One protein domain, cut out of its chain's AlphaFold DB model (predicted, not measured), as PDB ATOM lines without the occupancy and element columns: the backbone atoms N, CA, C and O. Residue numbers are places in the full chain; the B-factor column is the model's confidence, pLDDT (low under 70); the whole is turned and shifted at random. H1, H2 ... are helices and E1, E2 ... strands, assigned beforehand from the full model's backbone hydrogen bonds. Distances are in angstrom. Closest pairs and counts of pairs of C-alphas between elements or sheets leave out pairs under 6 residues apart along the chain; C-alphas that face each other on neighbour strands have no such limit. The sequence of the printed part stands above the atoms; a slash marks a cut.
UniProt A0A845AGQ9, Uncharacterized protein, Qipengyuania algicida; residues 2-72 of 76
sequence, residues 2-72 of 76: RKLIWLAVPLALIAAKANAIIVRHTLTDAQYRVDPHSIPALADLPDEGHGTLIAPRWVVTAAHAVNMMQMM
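AT A GLANCE: This is residues 2 to 72 of the 76 residues of an uncharacterized protein of Qipengyuania algicida (UniProt A0A845AGQ9). A long arm, residues 2 to 22 with H1 at its far end, sticks out from a small antiparallel sheet, E1 E2 E3, a meander in which each strand is the antiparallel neighbour of the one before. H3 only grazes this sheet, and tiny H2 sits on the way to it. The printed part has 71 residues with three named helices and three named strands, H1 H2 E1 E2 E3 H3, class mixed. It is extended, radius of gyration of the C-alphas 20.9 A, spanning 61 by 33 by 24 A.

HOW THE PARTS SIT: H1, residues 2 to 13, is apart from H2, residues 29 to 32. E1, residues 42 to 45, and E2, residues 49 to 55, form a hairpin; look for N 43 and O 51, 2.9 A. E2 and E3, residues 58 to 60, form another, with N 52 and O 60 at 2.8 A. H3, residues 63 to 71, grazes the sheet with residues 64 to 69; its closest C-alpha pair with E2 is Gly 49 and Ala 65, 6.1 A. O i to N i+4 pairs are within hydrogen-bond range in 7 of 8 in H1 and 2 of 5 in H3, which has 2 of 6 for i+3; H2 is too short for such a pair.

IN THESE COORDINATES: Find C-alpha 2 at (279.811, 182.623, 210.695); H1 runs 17.8 A from there. E2 runs 19.0 A, and H3 13.9 A to C-alpha 71 at (229.481, 150.712, 210.791).

THE WHOLE: The printed part has no cut; the H1 to H2 link is long, 15 residues. Residues 68 to 72 are under pLDDT 70.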
ATOM      1  N   ARG A   2     279.798 182.239 212.128       72.12
ATOM      2  CA  ARG A   2     279.811 182.623 210.695       72.12
ATOM      3  C   ARG A   2     279.193 181.583 209.741       72.12
ATOM      4  O   ARG A   2     278.403 181.951 208.889       72.12
ATOM      5  N   LYS A   3     279.478 180.286 209.924       70.31
ATOM      6  CA  LYS A   3     278.910 179.189 209.105       70.31
ATOM      7  C   LYS A   3     277.383 179.036 209.233       70.31
ATOM      8  O   LYS A   3     276.748 178.600 208.286       70.31
ATOM      9  N   LEU A   4     276.807 179.420 210.377       75.31
ATOM     10  CA  LEU A   4     275.359 179.354 210.611       75.31
ATOM     11  C   LEU A   4     274.626 180.432 209.801       75.31
ATOM     12  O   LEU A   4     273.578 180.171 209.228       75.31
ATOM     13  N   ILE A   5     275.234 181.617 209.687       78.31
ATOM     14  CA  ILE A   5     274.717 182.724 208.874       78.31
ATOM     15  C   ILE A   5     274.691 182.329 207.388       78.31
ATOM     16  O   ILE A   5     273.698 182.570 206.710       78.31
ATOM     17  N   TRP A   6     275.729 181.638 206.904       82.19
ATOM     18  CA  TRP A   6     275.783 181.142 205.521       82.19
ATOM     19  C   TRP A   6     274.722 180.079 205.191       82.19
ATOM     20  O   TRP A   6     274.362 179.945 204.028       82.19
ATOM     21  N   LEU A   7     274.201 179.354 206.188       81.62
ATOM     22  CA  LEU A   7     273.092 178.404 206.015       81.62
ATOM     23  C   LEU A   7     271.714 179.068 206.168       81.62
ATOM     24  O   LEU A   7     270.772 178.690 205.480       81.62
ATOM     25  N   ALA A   8     271.589 180.072 207.038       83.88
ATOM     26  CA  ALA A   8     270.318 180.749 207.298       83.88
ATOM     27  C   ALA A   8     269.840 181.613 206.117       83.88
ATOM     28  O   ALA A   8     268.645 181.655 205.831       83.88
ATOM     29  N   VAL A   9     270.763 182.272 205.406       83.50
ATOM     30  CA  VAL A   9     270.445 183.134 204.252       83.50
ATOM     31  C   VAL A   9     269.753 182.374 203.106       83.50
ATOM     32  O   VAL A   9     268.671 182.803 202.705       83.50
ATOM     33  N   PRO A  10     270.285 181.250 202.582       82.25
ATOM     34  CA  PRO A  10     269.595 180.504 201.531       82.25
ATOM     35  C   PRO A  10     268.279 179.890 202.022       82.25
ATOM     36  O   PRO A  10     267.311 179.868 201.269       82.25
ATOM     37  N   LEU A  11     268.197 179.459 203.286       82.88
ATOM     38  CA  LEU A  11     266.966 178.894 203.849       82.88
ATOM     39  C   LEU A  11     265.827 179.926 203.913       82.88
ATOM     40  O   LEU A  11     264.687 179.603 203.589       82.88
ATOM     41  N   ALA A  12     266.136 181.177 204.264       81.19
ATOM     42  CA  ALA A  12     265.163 182.269 204.262       81.19
ATOM     43  C   ALA A  12     264.692 182.642 202.843       81.19
ATOM     44  O   ALA A  12     263.535 183.013 202.659       81.19
ATOM     45  N   LEU A  13     265.559 182.508 201.834       79.31
ATOM     46  CA  LEU A  13     265.227 182.786 200.430       79.31
ATOM     47  C   LEU A  13     264.331 181.708 199.793       79.31
ATOM     48  O   LEU A  13     263.680 181.985 198.789       79.31
ATOM     49  N   ILE A  14     264.268 180.505 200.377       81.44
ATOM     50  CA  ILE A  14     263.417 179.388 199.923       81.44
ATOM     51  C   ILE A  14     262.092 179.335 200.717       81.44
ATOM     52  O   ILE A  14     261.270 178.444 200.513       81.44
ATOM     53  N   ALA A  15     261.835 180.297 201.612       77.62
ATOM     54  CA  ALA A  15     260.580 180.363 202.353       77.62
ATOM     55  C   ALA A  15     259.388 180.532 201.390       77.62
ATOM     56  O   ALA A  15     259.167 181.596 200.809       77.62
ATOM     57  N   ALA A  16     258.618 179.458 201.207       76.38
ATOM     58  CA  ALA A  16     257.438 179.460 200.357       76.38
ATOM     59  C   ALA A  16     256.321 180.311 200.979       76.38
ATOM     60  O   ALA A  16     256.138 180.338 202.199       76.38
ATOM     61  N   LYS A  17     255.525 180.977 200.134       73.31
ATOM     62  CA  LYS A  17     254.298 181.638 200.587       73.31
ATOM     63  C   LYS A  17     253.310 180.580 201.076       73.31
ATOM     64  O   LYS A  17     252.767 179.822 200.277       73.31
ATOM     65  N   ALA A  18     253.068 180.543 202.382       73.50
ATOM     66  CA  ALA A  18     251.992 179.747 202.947       73.50
ATOM     67  C   ALA A  18     250.655 180.455 202.680       73.50
ATOM     68  O   ALA A  18     250.400 181.531 203.222       73.50
ATOM     69  N   ASN A  19     249.796 179.857 201.850       75.56
ATOM     70  CA  ASN A  19     248.394 180.264 201.734       75.56
ATOM     71  C   ASN A  19     247.640 179.729 202.958       75.56
ATOM     72  O   ASN A  19     246.982 178.695 202.896       75.56
ATOM     73  N   ALA A  20     247.828 180.385 204.103       77.06
ATOM     74  CA  ALA A  20     247.158 180.008 205.338       77.06
ATOM     75  C   ALA A  20     245.693 180.461 205.316       77.06
ATOM     76  O   ALA A  20     245.375 181.563 204.867       77.06
ATOM     77  N   ILE A  21     244.809 179.631 205.868       79.31
ATOM     78  CA  ILE A  21     243.452 180.050 206.222       79.31
ATOM     79  C   ILE A  21     243.573 180.854 207.522       79.31
ATOM     80  O   ILE A  21     243.871 180.296 208.576       79.31
ATOM     81  N   ILE A  22     243.422 182.178 207.442       84.75
ATOM     82  CA  ILE A  22     243.609 183.081 208.586       84.75
ATOM     83  C   ILE A  22     242.267 183.315 209.280       84.75
ATOM     84  O   ILE A  22     241.386 183.969 208.722       84.75
ATOM     85  N   VAL A  23     242.149 182.872 210.533       87.56
ATOM     86  CA  VAL A  23     241.084 183.331 211.435       87.56
ATOM     87  C   VAL A  23     241.553 184.624 212.098       87.56
ATOM     88  O   VAL A  23     242.486 184.649 212.898       87.56
ATOM     89  N   ARG A  24     240.940 185.741 211.712       90.25
ATOM     90  CA  ARG A  24     241.253 187.075 212.228       90.25
ATOM     91  C   ARG A  24     240.636 187.279 213.606       90.25
ATOM     92  O   ARG A  24     239.418 187.242 213.734       90.25
ATOM     93  N   HIS A  25     241.467 187.647 214.578       91.12
ATOM     94  CA  HIS A  25     241.040 187.983 215.942       91.12
ATOM     95  C   HIS A  25     240.126 189.223 216.035       91.12
ATOM     96  O   HIS A  25     239.537 189.483 217.078       91.12
ATOM     97  N   THR A  26     240.049 190.037 214.977       93.88
ATOM     98  CA  THR A  26     239.175 191.220 214.908       93.88
ATOM     99  C   THR A  26     237.776 190.906 214.381       93.88
ATOM    100  O   THR A  26     236.954 191.813 214.304       93.88
ATOM    101  N   LEU A  27     237.538 189.678 213.915       93.62
ATOM    102  CA  LEU A  27     236.239 189.238 213.417       93.62
ATOM    103  C   LEU A  27     235.632 188.265 214.419       93.62
ATOM    104  O   LEU A  27     236.342 187.441 214.991       93.62
ATOM    105  N   THR A  28     234.324 188.363 214.621       94.69
ATOM    106  CA  THR A  28     233.589 187.412 215.459       94.69
ATOM    107  C   THR A  28     233.265 186.151 214.662       94.69
ATOM    108  O   THR A  28     233.119 186.201 213.440       94.69
ATOM    109  N   ASP A  29     233.082 185.021 215.344       91.12
ATOM    110  CA  ASP A  29     232.767 183.732 214.707       91.12
ATOM    111  C   ASP A  29     231.528 183.794 213.804       91.12
ATOM    112  O   ASP A  29     231.472 183.154 212.756       91.12
ATOM    113  N   ALA A  30     230.539 184.612 214.177       93.19
ATOM    114  CA  ALA A  30     229.326 184.806 213.388       93.19
ATOM    115  C   ALA A  30     229.619 185.341 211.976       93.19
ATOM    116  O   ALA A  30     228.891 185.010 211.047       93.19
ATOM    117  N   GLN A  31     230.694 186.115 211.800       92.88
ATOM    118  CA  GLN A  31     231.092 186.674 210.504       92.88
ATOM    119  C   GLN A  31     231.742 185.644 209.570       92.88
ATOM    120  O   GLN A  31     231.925 185.940 208.393       92.88
ATOM    121  N   TYR A  32     232.083 184.451 210.071       90.44
ATOM    122  CA  TYR A  32     232.574 183.331 209.259       90.44
ATOM    123  C   TYR A  32     231.474 182.335 208.889       90.44
ATOM    124  O   TYR A  32     231.718 181.425 208.098       90.44
ATOM    125  N   ARG A  33     230.268 182.480 209.454       90.69
ATOM    126  CA  ARG A  33     229.137 181.632 209.084       90.69
ATOM    127  C   ARG A  33     228.590 182.072 207.737       90.69
ATOM    128  O   ARG A  33     228.434 183.260 207.471       90.69
ATOM    129  N   VAL A  34     228.267 181.089 206.914       90.75
ATOM    130  CA  VAL A  34     227.618 181.289 205.624       90.75
ATOM    131  C   VAL A  34     226.265 180.597 205.640       90.75
ATOM    132  O   VAL A  34     226.050 179.660 206.411       90.75
ATOM    133  N   ASP A  35     225.349 181.074 204.804       92.62
ATOM    134  CA  ASP A  35     224.076 180.393 204.597       92.62
ATOM    135  C   ASP A  35     224.335 178.962 204.078       92.62
ATOM    136  O   ASP A  35     225.200 178.799 203.206       92.62
ATOM    137  N   PRO A  36     223.629 177.926 204.562       84.31
ATOM    138  CA  PRO A  36     223.824 176.551 204.094       84.31
ATOM    139  C   PRO A  36     223.680 176.381 202.572       84.31
ATOM    140  O   PRO A  36     224.321 175.517 201.983       84.31
ATOM    141  N   HIS A  37     222.898 177.235 201.906       89.75
ATOM    142  CA  HIS A  37     222.707 177.221 200.456       89.75
ATOM    143  C   HIS A  37     223.761 178.028 199.682       89.75
ATOM    144  O   HIS A  37     223.759 178.018 198.451       89.75
ATOM    145  N   SER A  38     224.683 178.711 200.368       95.19
ATOM    146  CA  SER A  38     225.763 179.478 199.727       95.19
ATOM    147  C   SER A  38     226.803 178.596 199.029       95.19
ATOM    148  O   SER A  38     227.518 179.076 198.148       95.19
ATOM    149  N   ILE A  39     226.863 177.305 199.378       93.00
ATOM    150  CA  ILE A  39     227.733 176.312 198.745       93.00
ATOM    151  C   ILE A  39     226.847 175.172 198.217       93.00
ATOM    152  O   ILE A  39     226.755 174.126 198.852       93.00
ATOM    153  N   PRO A  40     226.196 175.335 197.048       92.94
ATOM    154  CA  PRO A  40     225.207 174.370 196.553       92.94
ATOM    155  C   PRO A  40     225.741 172.947 196.347       92.94
ATOM    156  O   PRO A  40     224.972 171.994 196.338       92.94
ATOM    157  N   ALA A  41     227.054 172.803 196.149       94.75
ATOM    158  CA  ALA A  41     227.699 171.508 195.975       94.75
ATOM    159  C   ALA A  41     228.124 170.851 197.300       94.75
ATOM    160  O   ALA A  41     228.602 169.721 197.264       94.75
ATOM    161  N   LEU A  42     228.000 171.525 198.449       94.69
ATOM    162  CA  LEU A  42     228.373 170.958 199.744       94.69
ATOM    163  C   LEU A  42     227.349 169.895 200.151       94.69
ATOM    164  O   LEU A  42     226.171 170.191 200.328       94.69
ATOM    165  N   ALA A  43     227.815 168.659 200.299       93.38
ATOM    166  CA  ALA A  43     227.033 167.565 200.851       93.38
ATOM    167  C   ALA A  43     227.422 167.366 202.319       93.38
ATOM    168  O   ALA A  43     228.612 167.303 202.633       93.38
ATOM    169  N   ASP A  44     226.425 167.257 203.189       90.56
ATOM    170  CA  ASP A  44     226.610 166.907 204.596       90.56
ATOM    171  C   ASP A  44     226.656 165.380 204.749       90.56
ATOM    172  O   ASP A  44     225.848 164.671 204.139       90.56
ATOM    173  N   LEU A  45     227.632 164.876 205.504       89.38
ATOM    174  CA  LEU A  45     227.755 163.463 205.866       89.38
ATOM    175  C   LEU A  45     227.601 163.385 207.394       89.38
ATOM    176  O   LEU A  45     228.558 163.709 208.107       89.38
ATOM    177  N   PRO A  46     226.414 162.992 207.901       85.62
ATOM    178  CA  PRO A  46     226.121 162.994 209.329       85.62
ATOM    179  C   PRO A  46     227.193 162.266 210.139       85.62
ATOM    180  O   PRO A  46     227.621 161.177 209.766       85.62
ATOM    181  N   ASP A  47     227.638 162.905 211.221       83.62
ATOM    182  CA  ASP A  47     228.660 162.415 212.161       83.62
ATOM    183  C   ASP A  47     230.074 162.202 211.579       83.62
ATOM    184  O   ASP A  47     230.992 161.818 212.307       83.62
ATOM    185  N   GLU A  48     230.285 162.503 210.296       86.50
ATOM    186  CA  GLU A  48     231.479 162.092 209.542       86.50
ATOM    187  C   GLU A  48     232.187 163.247 208.826       86.50
ATOM    188  O   GLU A  48     233.385 163.175 208.533       86.50
ATOM    189  N   GLY A  49     231.465 164.335 208.546       89.06
ATOM    190  CA  GLY A  49     232.003 165.539 207.924       89.06
ATOM    191  C   GLY A  49     231.225 165.943 206.678       89.06
ATOM    192  O   GLY A  49     230.011 166.069 206.711       89.06
ATOM    193  N   HIS A  50     231.935 166.222 205.584       93.06
ATOM    194  CA  HIS A  50     231.334 166.783 204.372       93.06
ATOM    195  C   HIS A  50     231.930 166.183 203.094       93.06
ATOM    196  O   HIS A  50     233.009 165.586 203.087       93.06
ATOM    197  N   GLY A  51     231.233 166.386 201.981       94.81
ATOM    198  CA  GLY A  51     231.679 166.044 200.637       94.81
ATOM    199  C   GLY A  51     231.251 167.090 199.612       94.81
ATOM    200  O   GLY A  51     230.629 168.100 199.935       94.81
ATOM    201  N   THR A  52     231.604 166.865 198.351       96.94
ATOM    202  CA  THR A  52     231.217 167.726 197.226       96.94
ATOM    203  C   THR A  52     230.431 166.933 196.189       96.94
ATOM    204  O   THR A  52     230.919 165.918 195.694       96.94
ATOM    205  N   LEU A  53     229.234 167.400 195.832       97.06
ATOM    206  CA  LEU A  53     228.428 166.868 194.735       97.06
ATOM    207  C   LEU A  53     229.112 167.184 193.394       97.06
ATOM    208  O   LEU A  53     229.149 168.335 192.965       97.06
ATOM    209  N   ILE A  54     229.652 166.162 192.730       97.56
ATOM    210  CA  ILE A  54     230.369 166.301 191.447       97.56
ATOM    211  C   ILE A  54     229.525 165.885 190.235       97.56
ATOM    212  O   ILE A  54     229.865 166.198 189.097       97.56
ATOM    213  N   ALA A  55     228.428 165.164 190.473       97.25
ATOM    214  CA  ALA A  55     227.429 164.776 189.481       97.25
ATOM    215  C   ALA A  55     226.081 164.557 190.196       97.25
ATOM    216  O   ALA A  55     226.087 164.401 191.415       97.25
ATOM    217  N   PRO A  56     224.933 164.471 189.489       95.88
ATOM    218  CA  PRO A  56     223.600 164.488 190.112       95.88
ATOM    219  C   PRO A  56     223.353 163.472 191.237       95.88
ATOM    220  O   PRO A  56     222.421 163.634 192.015       95.88
ATOM    221  N   ARG A  57     224.154 162.401 191.305       95.62
ATOM    222  CA  ARG A  57     224.052 161.340 192.316       95.62
ATOM    223  C   ARG A  57     225.407 160.903 192.883       95.62
ATOM    224  O   ARG A  57     225.496 159.812 193.434       95.62
ATOM    225  N   TRP A  58     226.460 161.705 192.708       96.44
ATOM    226  CA  TRP A  58     227.818 161.340 193.122       96.44
ATOM    227  C   TRP A  58     228.456 162.438 193.964       96.44
ATOM    228  O   TRP A  58     228.616 163.570 193.500       96.44
ATOM    229  N   VAL A  59     228.861 162.067 195.179       95.88
ATOM    230  CA  VAL A  59     229.586 162.916 196.128       95.88
ATOM    231  C   VAL A  59     231.018 162.404 196.261       95.88
ATOM    232  O   VAL A  59     231.237 161.209 196.447       95.88
ATOM    233  N   VAL A  60     231.995 163.307 196.168       96.44
ATOM    234  CA  VAL A  60     233.402 163.034 196.498       96.44
ATOM    235  C   VAL A  60     233.677 163.500 197.921       96.44
ATOM    236  O   VAL A  60     233.326 164.620 198.285       96.44
ATOM    237  N   THR A  61     234.327 162.655 198.716       95.38
ATOM    238  CA  THR A  61     234.734 162.957 200.093       95.38
ATOM    239  C   THR A  61     236.066 162.275 200.426       95.38
ATOM    240  O   THR A  61     236.613 161.518 199.619       95.38
ATOM    241  N   ALA A  62     236.613 162.560 201.606       93.00
ATOM    242  CA  ALA A  62     237.760 161.848 202.140       93.00
ATOM    243  C   ALA A  62     237.363 160.417 202.537       93.00
ATOM    244  O   ALA A  62     236.338 160.202 203.169       93.00
ATOM    245  N   ALA A  63     238.211 159.432 202.232       90.88
ATOM    246  CA  ALA A  63     237.895 158.024 202.486       90.88
ATOM    247  C   ALA A  63     237.637 157.678 203.969       90.88
ATOM    248  O   ALA A  63     236.983 156.684 204.244       90.88
ATOM    249  N   HIS A  64     238.141 158.465 204.926       89.06
ATOM    250  CA  HIS A  64     237.879 158.232 206.352       89.06
ATOM    251  C   HIS A  64     236.528 158.785 206.828       89.06
ATOM    252  O   HIS A  64     236.086 158.392 207.898       89.06
ATOM    253  N   ALA A  65     235.883 159.657 206.045       89.19
ATOM    254  CA  ALA A  65     234.588 160.270 206.354       89.19
ATOM    255  C   ALA A  65     233.395 159.374 205.955       89.19
ATOM    256  O   ALA A  65     232.303 159.863 205.695       89.19
ATOM    257  N   VAL A  66     233.620 158.065 205.805       86.19
ATOM    258  CA  VAL A  66     232.571 157.076 205.498       86.19
ATOM    259  C   VAL A  66     232.667 155.831 206.389       86.19
ATOM    260  O   VAL A  66     232.000 154.830 206.133       86.19
ATOM    261  N   ASN A  67     233.525 155.853 207.412       79.06
ATOM    262  CA  ASN A  67     233.762 154.695 208.275       79.06
ATOM    263  C   ASN A  67     232.563 154.402 209.195       79.06
ATOM    264  O   ASN A  67     232.151 153.250 209.316       79.06
ATOM    265  N   MET A  68     231.980 155.418 209.830       67.62
ATOM    266  CA  MET A  68     230.735 155.310 210.600       67.62
ATOM    267  C   MET A  68     229.523 155.034 209.707       67.62
ATOM    268  O   MET A  68     228.677 154.237 210.104       67.62
ATOM    269  N   MET A  69     229.467 155.576 208.484       66.62
ATOM    270  CA  MET A  69     228.418 155.223 207.509       66.62
ATOM    271  C   MET A  69     228.419 153.725 207.162       66.62
ATOM    272  O   MET A  69     227.381 153.169 206.815       66.62
ATOM    273  N   GLN A  70     229.578 153.065 207.236       65.69
ATOM    274  CA  GLN A  70     229.701 151.617 207.038       65.69
ATOM    275  C   GLN A  70     229.408 150.808 208.311       65.69
ATOM    276  O   GLN A  70     229.019 149.644 208.211       65.69
ATOM    277  N   MET A  71     229.628 151.390 209.495       65.31
ATOM    278  CA  MET A  71     229.481 150.712 210.791       65.31
ATOM    279  C   MET A  71     228.087 150.853 211.413       65.31
ATOM    280  O   MET A  71     227.711 150.006 212.222       65.31
ATOM    281  N   MET A  72     227.325 151.883 211.051       59.28
ATOM    282  CA  MET A  72     225.927 152.034 211.448       59.28
ATOM    283  C   MET A  72     225.052 151.238 210.465       59.28
ATOM    284  O   MET A  72     225.024 151.574 209.278       59.28
TER     285      MET A  72